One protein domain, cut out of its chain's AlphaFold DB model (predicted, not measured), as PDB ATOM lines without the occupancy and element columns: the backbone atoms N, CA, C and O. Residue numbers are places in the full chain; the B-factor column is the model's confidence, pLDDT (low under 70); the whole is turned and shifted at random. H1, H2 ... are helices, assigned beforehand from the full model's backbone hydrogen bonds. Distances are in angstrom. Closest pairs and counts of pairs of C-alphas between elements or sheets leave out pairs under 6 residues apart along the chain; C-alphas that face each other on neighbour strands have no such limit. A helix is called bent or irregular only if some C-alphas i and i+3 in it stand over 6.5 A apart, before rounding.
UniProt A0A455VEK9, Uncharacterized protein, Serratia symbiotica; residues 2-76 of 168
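AT A GLANCE: This is residues 2 to 76 of the 168 residues of an uncharacterized protein of Serratia symbiotica (UniProt A0A455VEK9). Two pairs of helices sit at opposite ends of a loose, all-helix structure: the longest helix H1 lies side by side with H4, and H2 makes a looser helical hairpin with the kinked H3. The link from H1 to H2 and the link from H3 to H4 join the two pairs. The printed part has 75 residues, with four named helices in the order H1, H2, H3, H4 and no named strand. It is only just loose, close to compact, with a radius of gyration of the C-alphas of 13.9 A and spans of 36 by 33 by 21 A.

IN THESE COORDINATES: H1, residues 2 to 18, begins at C-alpha 2 at (212.044, 185.655, 252.690) and is 24.4 A long from first to last C-alpha. H4, residues 66 to 75, is 14.3 A long and ends at C-alpha 75 at (209.842, 189.881, 244.494). H2 is residues 30 to 37, 11.1 A long. H3, residues 42 to 57, is 23.5 A long and begins at C-alpha 42 at (184.398, 189.384, 261.882). H3 has a kink of 57 degrees near residue 49 and is irregular, but only just: C-alphas 46 and 49 are 6.6 A apart.

HOW THE PARTS SIT: H1 and H4 touch, their closest C-alphas those of Ala 6 and Ala 67 at 4.6 A, with a shallow tilt of 19 degrees, opposite ways. H2 and H4 are close but not clearly touching, about perpendicular at 74 degrees; their closest C-alphas, those of Leu 30 and Ile 66, are 6.6 A apart. The hairpin of H2 and H3 only just touches, with 3 pairs of C-alphas within 8 A, and of H3 residues 49 to 56 alone touch H2. Its closest C-alphas, those of Thr 31 and Lys 56, are 7.1 A apart, and the tilt is a shallow 23 degrees, opposite ways. H1 is apart from H2 and H3, and H3 is apart from H4. Every O i to N i+4 pair is within hydrogen-bond range in H1, H2 and H4; in H3 it is 6 of 12.

THE WHOLE: The C-alphas farthest apart, those of Ser 19 and Leu 43, are 38.7 A apart. The printed part has no cut. The link H1 to H2 is long, 11 residues; H2 to H3 is tight and H3 to H4 short. The mean pLDDT of the printed part is 78.5, with residues 2 to 3, 16 to 28 and 76 under 70.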
ATOM      1  N   SER A   2     213.032 186.585 253.278       60.31
ATOM      2  CA  SER A   2     212.044 185.655 252.690       60.31
ATOM      3  C   SER A   2     212.643 184.457 251.936       60.31
ATOM      4  O   SER A   2     212.071 183.375 251.999       60.31
ATOM      5  N   ILE A   3     213.817 184.598 251.305       67.94
ATOM      6  CA  ILE A   3     214.455 183.518 250.519       67.94
ATOM      7  C   ILE A   3     214.769 182.290 251.387       67.94
ATOM      8  O   ILE A   3     214.367 181.180 251.061       67.94
ATOM      9  N   ARG A   4     215.401 182.497 252.551       74.62
ATOM     10  CA  ARG A   4     215.750 181.406 253.477       74.62
ATOM     11  C   ARG A   4     214.509 180.696 254.033       74.62
ATOM     12  O   ARG A   4     214.536 179.491 254.254       74.62
ATOM     13  N   LEU A   5     213.420 181.436 254.258       75.56
ATOM     14  CA  LEU A   5     212.144 180.865 254.697       75.56
ATOM     15  C   LEU A   5     211.485 180.041 253.579       75.56
ATOM     16  O   LEU A   5     210.992 178.946 253.845       75.56
ATOM     17  N   ALA A   6     211.517 180.534 252.338       74.00
ATOM     18  CA  ALA A   6     211.001 179.814 251.178       74.00
ATOM     19  C   ALA A   6     211.743 178.482 250.964       74.00
ATOM     20  O   ALA A   6     211.098 177.444 250.845       74.00
ATOM     21  N   GLU A   7     213.077 178.477 251.041       79.00
ATOM     22  CA  GLU A   7     213.898 177.257 250.946       79.00
ATOM     23  C   GLU A   7     213.552 176.224 252.037       79.00
ATOM     24  O   GLU A   7     213.468 175.021 251.777       79.00
ATOM     25  N   MET A   8     213.314 176.676 253.275       80.31
ATOM     26  CA  MET A   8     212.898 175.792 254.370       80.31
ATOM     27  C   MET A   8     211.514 175.176 254.123       80.31
ATOM     28  O   MET A   8     211.295 174.004 254.445       80.31
ATOM     29  N   LEU A   9     210.590 175.937 253.535       78.50
ATOM     30  CA  LEU A   9     209.243 175.471 253.206       78.50
ATOM     31  C   LEU A   9     209.230 174.502 252.022       78.50
ATOM     32  O   LEU A   9     208.492 173.518 252.061       78.50
ATOM     33  N   GLU A  10     210.078 174.709 251.016       77.81
ATOM     34  CA  GLU A  10     210.267 173.742 249.928       77.81
ATOM     35  C   GLU A  10     210.817 172.420 250.453       77.81
ATOM     36  O   GLU A  10     210.291 171.353 250.135       77.81
ATOM     37  N   ARG A  11     211.823 172.481 251.332       78.25
ATOM     38  CA  ARG A  11     212.394 171.279 251.945       78.25
ATOM     39  C   ARG A  11     211.374 170.535 252.807       78.25
ATOM     40  O   ARG A  11     211.325 169.308 252.761       78.25
ATOM     41  N   ARG A  12     210.528 171.261 253.546       77.81
ATOM     42  CA  ARG A  12     209.383 170.691 254.276       77.81
ATOM     43  C   ARG A  12     208.404 170.002 253.321       77.81
ATOM     44  O   ARG A  12     208.048 168.858 253.570       77.81
ATOM     45  N   SER A  13     208.006 170.666 252.235       73.88
ATOM     46  CA  SER A  13     207.091 170.105 251.229       73.88
ATOM     47  C   SER A  13     207.658 168.830 250.597       73.88
ATOM     48  O   SER A  13     206.971 167.815 250.506       73.88
ATOM     49  N   ALA A  14     208.947 168.828 250.247       73.94
ATOM     50  CA  ALA A  14     209.621 167.652 249.709       73.94
ATOM     51  C   ALA A  14     209.601 166.472 250.695       73.94
ATOM     52  O   ALA A  14     209.286 165.356 250.287       73.94
ATOM     53  N   LEU A  15     209.875 166.711 251.983       73.38
ATOM     54  CA  LEU A  15     209.820 165.676 253.021       73.38
ATOM     55  C   LEU A  15     208.403 165.111 253.185       73.38
ATOM     56  O   LEU A  15     208.229 163.894 253.160       73.38
ATOM     57  N   LEU A  16     207.389 165.973 253.277       68.81
ATOM     58  CA  LEU A  16     205.993 165.545 253.436       68.81
ATOM     59  C   LEU A  16     205.472 164.772 252.212       68.81
ATOM     60  O   LEU A  16     204.721 163.815 252.371       68.81
ATOM     61  N   ASN A  17     205.918 165.125 251.001       64.75
ATOM     62  CA  ASN A  17     205.492 164.460 249.765       64.75
ATOM     63  C   ASN A  17     206.234 163.144 249.467       64.75
ATOM     64  O   ASN A  17     205.688 162.289 248.776       64.75
ATOM     65  N   HIS A  18     207.469 162.962 249.956       60.41
ATOM     66  CA  HIS A  18     208.293 161.780 249.640       60.41
ATOM     67  C   HIS A  18     208.363 160.749 250.769       60.41
ATOM     68  O   HIS A  18     208.787 159.617 250.534       60.41
ATOM     69  N   SER A  19     207.973 161.104 251.994       55.59
ATOM     70  CA  SER A  19     208.075 160.205 253.141       55.59
ATOM     71  C   SER A  19     206.774 160.166 253.935       55.59
ATOM     72  O   SER A  19     206.437 161.102 254.648       55.59
ATOM     73  N   GLY A  20     206.069 159.031 253.874       56.53
ATOM     74  CA  GLY A  20     204.823 158.804 254.624       56.53
ATOM     75  C   GLY A  20     204.988 158.746 256.151       56.53
ATOM     76  O   GLY A  20     204.026 158.482 256.863       56.53
ATOM     77  N   HIS A  21     206.204 158.966 256.656       60.25
ATOM     78  CA  HIS A  21     206.540 158.987 258.081       60.25
ATOM     79  C   HIS A  21     206.544 160.393 258.685       60.25
ATOM     80  O   HIS A  21     206.619 160.523 259.905       60.25
ATOM     81  N   PHE A  22     206.485 161.437 257.858       59.12
ATOM     82  CA  PHE A  22     206.484 162.816 258.324       59.12
ATOM     83  C   PHE A  22     205.113 163.427 258.078       59.12
ATOM     84  O   PHE A  22     204.591 163.403 256.968       59.12
ATOM     85  N   TYR A  23     204.543 163.999 259.130       59.19
ATOM     86  CA  TYR A  23     203.304 164.754 259.078       59.19
ATOM     87  C   TYR A  23     203.500 166.071 259.825       59.19
ATOM     88  O   TYR A  23     204.265 166.159 260.787       59.19
ATOM     89  N   CYS A  24     202.817 167.118 259.372       61.94
ATOM     90  CA  CYS A  24     202.721 168.370 260.106       61.94
ATOM     91  C   CYS A  24     201.296 168.536 260.614       61.94
ATOM     92  O   CYS A  24     200.369 168.630 259.819       61.94
ATOM     93  N   GLU A  25     201.143 168.632 261.932       54.66
ATOM     94  CA  GLU A  25     199.838 168.753 262.590       54.66
ATOM     95  C   GLU A  25     199.156 170.110 262.358       54.66
ATOM     96  O   GLU A  25     197.949 170.230 262.544       54.66
ATOM     97  N   ARG A  26     199.906 171.146 261.956       56.25
ATOM     98  CA  ARG A  26     199.380 172.498 261.721       56.25
ATOM     99  C   ARG A  26     199.935 173.134 260.452       56.25
ATOM    100  O   ARG A  26     201.071 172.860 260.051       56.25
ATOM    101  N   MET A  27     199.135 174.041 259.881       59.47
ATOM    102  CA  MET A  27     199.555 175.013 258.864       59.47
ATOM    103  C   MET A  27     200.221 174.352 257.650       59.47
ATOM    104  O   MET A  27     201.406 174.556 257.356       59.47
ATOM    105  N   HIS A  28     199.468 173.472 256.994       66.44
ATOM    106  CA  HIS A  28     199.923 172.754 255.806       66.44
ATOM    107  C   HIS A  28     199.278 173.299 254.528       66.44
ATOM    108  O   HIS A  28     199.945 173.377 253.499       66.44
ATOM    109  N   SER A  29     198.019 173.737 254.605       75.50
ATOM    110  CA  SER A  29     197.334 174.392 253.493       75.50
ATOM    111  C   SER A  29     197.337 175.911 253.651       75.50
ATOM    112  O   SER A  29     197.320 176.432 254.767       75.50
ATOM    113  N   LEU A  30     197.284 176.631 252.528       81.69
ATOM    114  CA  LEU A  30     197.093 178.084 252.510       81.69
ATOM    115  C   LEU A  30     195.847 178.503 253.308       81.69
ATOM    116  O   LEU A  30     195.878 179.490 254.037       81.69
ATOM    117  N   THR A  31     194.767 177.727 253.214       84.00
ATOM    118  CA  THR A  31     193.510 178.031 253.907       84.00
ATOM    119  C   THR A  31     193.626 177.961 255.428       84.00
ATOM    120  O   THR A  31     192.907 178.680 256.112       84.00
ATOM    121  N   ASP A  32     194.551 177.161 255.965       83.12
ATOM    122  CA  ASP A  32     194.781 177.097 257.413       83.12
ATOM    123  C   ASP A  32     195.460 178.370 257.920       83.12
ATOM    124  O   ASP A  32     195.126 178.848 258.998       83.12
ATOM    125  N   PHE A  33     196.366 178.955 257.126       84.69
ATOM    126  CA  PHE A  33     196.959 180.255 257.449       84.69
ATOM    127  C   PHE A  33     195.918 181.372 257.408       84.69
ATOM    128  O   PHE A  33     195.913 182.220 258.292       84.69
ATOM    129  N   ILE A  34     195.038 181.368 256.399       88.38
ATOM    130  CA  ILE A  34     193.972 182.371 256.268       88.38
ATOM    131  C   ILE A  34     192.978 182.256 257.435       88.38
ATOM    132  O   ILE A  34     192.579 183.273 257.997       88.38
ATOM    133  N   ASP A  35     192.609 181.034 257.832       88.44
ATOM    134  CA  ASP A  35     191.718 180.801 258.972       88.44
ATOM    135  C   ASP A  35     192.315 181.279 260.302       88.44
ATOM    136  O   ASP A  35     191.589 181.881 261.093       88.44
ATOM    137  N   ASP A  36     193.608 181.027 260.522       87.31
ATOM    138  CA  ASP A  36     194.345 181.409 261.734       87.31
ATOM    139  C   ASP A  36     194.420 182.936 261.885       87.31
ATOM    140  O   ASP A  36     193.969 183.499 262.881       87.31
ATOM    141  N   VAL A  37     194.875 183.646 260.846       88.69
ATOM    142  CA  VAL A  37     194.938 185.122 260.883       88.69
ATOM    143  C   VAL A  37     193.553 185.771 260.840       88.69
ATOM    144  O   VAL A  37     193.367 186.899 261.297       88.69
ATOM    145  N   GLY A  38     192.570 185.072 260.275       87.38
ATOM    146  CA  GLY A  38     191.203 185.544 260.127       87.38
ATOM    147  C   GLY A  38     190.359 185.430 261.395       87.38
ATOM    148  O   GLY A  38     189.239 185.943 261.404       87.38
ATOM    149  N   GLU A  39     190.840 184.780 262.461       89.75
ATOM    150  CA  GLU A  39     190.068 184.525 263.688       89.75
ATOM    151  C   GLU A  39     189.487 185.810 264.302       89.75
ATOM    152  O   GLU A  39     188.303 185.861 264.634       89.75
ATOM    153  N   GLY A  40     190.279 186.886 264.349       90.56
ATOM    154  CA  GLY A  40     189.855 188.191 264.870       90.56
ATOM    155  C   GLY A  40     189.063 189.066 263.890       90.56
ATOM    156  O   GLY A  40     188.604 190.144 264.267       90.56
ATOM    157  N   ASN A  41     188.899 188.649 262.631       92.75
ATOM    158  CA  ASN A  41     188.230 189.443 261.604       92.75
ATOM    159  C   ASN A  41     186.781 188.971 261.404       92.75
ATOM    160  O   ASN A  41     186.514 187.988 260.713       92.75
ATOM    161  N   GLY A  42     185.824 189.720 261.963       92.31
ATOM    162  CA  GLY A  42     184.398 189.384 261.882       92.31
ATOM    163  C   GLY A  42     183.852 189.286 260.452       92.31
ATOM    164  O   GLY A  42     183.033 188.411 260.176       92.31
ATOM    165  N   LEU A  43     184.335 190.115 259.520       94.31
ATOM    166  CA  LEU A  43     183.919 190.045 258.113       94.31
ATOM    167  C   LEU A  43     184.434 188.769 257.445       94.31
ATOM    168  O   LEU A  43     183.712 188.134 256.677       94.31
ATOM    169  N   TYR A  44     185.662 188.367 257.773       93.94
ATOM    170  CA  TYR A  44     186.199 187.095 257.314       93.94
ATOM    171  C   TYR A  44     185.366 185.924 257.846       93.94
ATOM    172  O   TYR A  44     184.921 185.097 257.055       93.94
ATOM    173  N   GLN A  45     185.095 185.881 259.157       94.88
ATOM    174  CA  GLN A  45     184.336 184.785 259.773       94.88
ATOM    175  C   GLN A  45     182.911 184.661 259.215       94.88
ATOM    176  O   GLN A  45     182.441 183.545 259.004       94.88
ATOM    177  N   LEU A  46     182.229 185.787 258.976       94.12
ATOM    178  CA  LEU A  46     180.826 185.796 258.554       94.12
ATOM    179  C   LEU A  46     180.635 185.548 257.058       94.12
ATOM    180  O   LEU A  46     179.683 184.870 256.682       94.12
ATOM    181  N   TYR A  47     181.506 186.100 256.211       93.75
ATOM    182  CA  TYR A  47     181.267 186.128 254.766       93.75
ATOM    183  C   TYR A  47     182.251 185.273 253.973       93.75
ATOM    184  O   TYR A  47     181.842 184.558 253.068       93.75
ATOM    185  N   LEU A  48     183.545 185.327 254.298       92.44
ATOM    186  CA  LEU A  48     184.574 184.685 253.471       92.44
ATOM    187  C   LEU A  48     184.855 183.245 253.892       92.44
ATOM    188  O   LEU A  48     185.019 182.374 253.042       92.44
ATOM    189  N   LYS A  49     184.882 182.969 255.197       92.81
ATOM    190  CA  LYS A  49     185.164 181.633 255.722       92.81
ATOM    191  C   LYS A  49     184.158 180.580 255.233       92.81
ATOM    192  O   LYS A  49     184.619 179.525 254.802       92.81
ATOM    193  N   PRO A  50     182.830 180.823 255.218       93.94
ATOM    194  CA  PRO A  50     181.871 179.842 254.705       93.94
ATOM    195  C   PRO A  50     182.079 179.501 253.225       93.94
ATOM    196  O   PRO A  50     181.888 178.351 252.845       93.94
ATOM    197  N   GLU A  51     182.521 180.464 252.414       93.06
ATOM    198  CA  GLU A  51     182.822 180.271 250.988       93.06
ATOM    199  C   GLU A  51     184.169 179.561 250.766       93.06
ATOM    200  O   GLU A  51     184.337 178.790 249.818       93.06
ATOM    201  N   LEU A  52     185.138 179.771 251.664       89.31
ATOM    202  CA  LEU A  52     186.465 179.156 251.591       89.31
ATOM    203  C   LEU A  52     186.455 177.681 252.027       89.31
ATOM    204  O   LEU A  52     187.210 176.870 251.489       89.31
ATOM    205  N   GLN A  53     185.594 177.310 252.982       88.38
ATOM    206  CA  GLN A  53     185.515 175.946 253.521       88.38
ATOM    207  C   GLN A  53     185.246 174.869 252.450       88.38
ATOM    208  O   GLN A  53     185.983 173.882 252.412       88.38
ATOM    209  N   PRO A  54     184.282 175.037 251.520       90.50
ATOM    210  CA  PRO A  54     184.077 174.106 250.412       90.50
ATOM    211  C   PRO A  54     185.313 173.896 249.538       90.50
ATOM    212  O   PRO A  54     185.457 172.831 248.938       90.50
ATOM    213  N   LEU A  55     186.210 174.882 249.453       87.12
ATOM    214  CA  LEU A  55     187.414 174.804 248.631       87.12
ATOM    215  C   LEU A  55     188.534 173.992 249.305       87.12
ATOM    216  O   LEU A  55     189.402 173.472 248.603       87.12
ATOM    217  N   LYS A  56     188.475 173.767 250.627       82.81
ATOM    218  CA  LYS A  56     189.420 172.886 251.343       82.81
ATOM    219  C   LYS A  56     189.380 171.428 250.877       82.81
ATOM    220  O   LYS A  56     190.307 170.673 251.148       82.81
ATOM    221  N   ARG A  57     188.326 171.019 250.162       81.25
ATOM    222  CA  ARG A  57     188.203 169.667 249.588       81.25
ATOM    223  C   ARG A  57     189.218 169.378 248.478       81.25
ATOM    224  O   ARG A  57     189.413 168.217 248.129       81.25
ATOM    225  N   TYR A  58     189.787 170.418 247.865       80.56
ATOM    226  CA  TYR A  58     190.783 170.257 246.813       80.56
ATOM    227  C   TYR A  58     192.157 170.008 247.427       80.56
ATOM    228  O   TYR A  58     192.612 170.756 248.288       80.56
ATOM    229  N   ASP A  59     192.812 168.960 246.939       73.31
ATOM    230  CA  ASP A  59     194.172 168.587 247.320       73.31
ATOM    231  C   ASP A  59     195.185 169.707 246.998       73.31
ATOM    232  O   ASP A  59     194.965 170.543 246.120       73.31
ATOM    233  N   LEU A  60     196.326 169.716 247.681       73.19
ATOM    234  CA  LEU A  60     197.311 170.805 247.646       73.19
ATOM    235  C   LEU A  60     197.914 171.032 246.265       73.19
ATOM    236  O   LEU A  60     198.334 172.140 245.968       73.19
ATOM    237  N   LYS A  61     197.895 170.020 245.394       78.00
ATOM    238  CA  LYS A  61     198.303 170.152 243.987       78.00
ATOM    239  C   LYS A  61     197.462 171.155 243.185       78.00
ATOM    240  O   LYS A  61     197.889 171.575 242.117       78.00
ATOM    241  N   TYR A  62     196.262 171.495 243.663       79.12
ATOM    242  CA  TYR A  62     195.381 172.488 243.042       79.12
ATOM    243  C   TYR A  62     195.589 173.900 243.600       79.12
ATOM    244  O   TYR A  62     195.057 174.855 243.037       79.12
ATOM    245  N   TRP A  63     196.344 174.040 244.688       82.81
ATOM    246  CA  TRP A  63     196.613 175.315 245.339       82.81
ATOM    247  C   TRP A  63     198.060 175.746 245.095       82.81
ATOM    248  O   TRP A  63     198.947 174.897 245.000       82.81
ATOM    249  N   PRO A  64     198.343 177.056 245.023       84.12
ATOM    250  CA  PRO A  64     199.717 177.527 244.971       84.12
ATOM    251  C   PRO A  64     200.500 177.086 246.213       84.12
ATOM    252  O   PRO A  64     199.990 177.131 247.338       84.12
ATOM    253  N   GLY A  65     201.759 176.696 246.017       79.19
ATOM    254  CA  GLY A  65     202.657 176.384 247.119       79.19
ATOM    255  C   GLY A  65     202.931 177.626 247.968       79.19
ATOM    256  O   GLY A  65     203.168 178.714 247.448       79.19
ATOM    257  N   ILE A  66     202.958 177.474 249.295       79.50
ATOM    258  CA  ILE A  66     203.235 178.591 250.220       79.50
ATOM    259  C   ILE A  66     204.607 179.226 249.930       79.50
ATOM    260  O   ILE A  66     204.760 180.443 250.019       79.50
ATOM    261  N   ALA A  67     205.600 178.419 249.543       78.50
ATOM    262  CA  ALA A  67     206.918 178.914 249.150       78.50
ATOM    263  C   ALA A  67     206.859 179.803 247.896       78.50
ATOM    264  O   ALA A  67     207.528 180.835 247.851       78.50
ATOM    265  N   ASP A  68     206.022 179.451 246.917       81.69
ATOM    266  CA  ASP A  68     205.841 180.235 245.692       81.69
ATOM    267  C   ASP A  68     205.142 181.565 245.980       81.69
ATOM    268  O   ASP A  68     205.564 182.605 245.476       81.69
ATOM    269  N   ILE A  69     204.141 181.561 246.868       82.94
ATOM    270  CA  ILE A  69     203.473 182.782 247.340       82.94
ATOM    271  C   ILE A  69     204.480 183.711 248.034       82.94
ATOM    272  O   ILE A  69     204.540 184.899 247.725       82.94
ATOM    273  N   LEU A  70     205.312 183.182 248.936       80.25
ATOM    274  CA  LEU A  70     206.338 183.971 249.633       80.25
ATOM    275  C   LEU A  70     207.419 184.504 248.694       80.25
ATOM    276  O   LEU A  70     207.929 185.604 248.908       80.25
ATOM    277  N   ARG A  71     207.779 183.739 247.661       78.12
ATOM    278  CA  ARG A  71     208.701 184.194 246.619       78.12
ATOM    279  C   ARG A  71     208.080 185.335 245.818       78.12
ATOM    280  O   ARG A  71     208.748 186.342 245.632       78.12
ATOM    281  N   SER A  72     206.810 185.208 245.426       81.12
ATOM    282  CA  SER A  72     206.065 186.272 244.741       81.12
ATOM    283  C   SER A  72     206.006 187.550 245.579       81.12
ATOM    284  O   SER A  72     206.382 188.608 245.090       81.12
ATOM    285  N   LEU A  73     205.625 187.447 246.857       77.88
ATOM    286  CA  LEU A  73     205.610 188.574 247.801       77.88
ATOM    287  C   LEU A  73     206.998 189.198 247.986       77.88
ATOM    288  O   LEU A  73     207.133 190.406 248.111       77.88
ATOM    289  N   GLY A  74     208.047 188.374 248.025       72.44
ATOM    290  CA  GLY A  74     209.421 188.843 248.189       72.44
ATOM    291  C   GLY A  74     210.032 189.481 246.939       72.44
ATOM    292  O   GLY A  74     211.076 190.115 247.061       72.44
ATOM    293  N   MET A  75     209.430 189.278 245.766       72.12
ATOM    294  CA  MET A  75     209.842 189.881 244.494       72.12
ATOM    295  C   MET A  75     209.055 191.150 244.155       72.12
ATOM    296  O   MET A  75     209.437 191.867 243.234       72.12
ATOM    297  N   GLU A  76     207.967 191.424 244.873       63.84
ATOM    298  CA  GLU A  76     207.191 192.644 244.701       63.84
ATOM    299  C   GLU A  76     207.981 193.836 245.259       63.84
ATOM    300  O   GLU A  76     208.253 193.925 246.459       63.84
TER     301      GLU A  76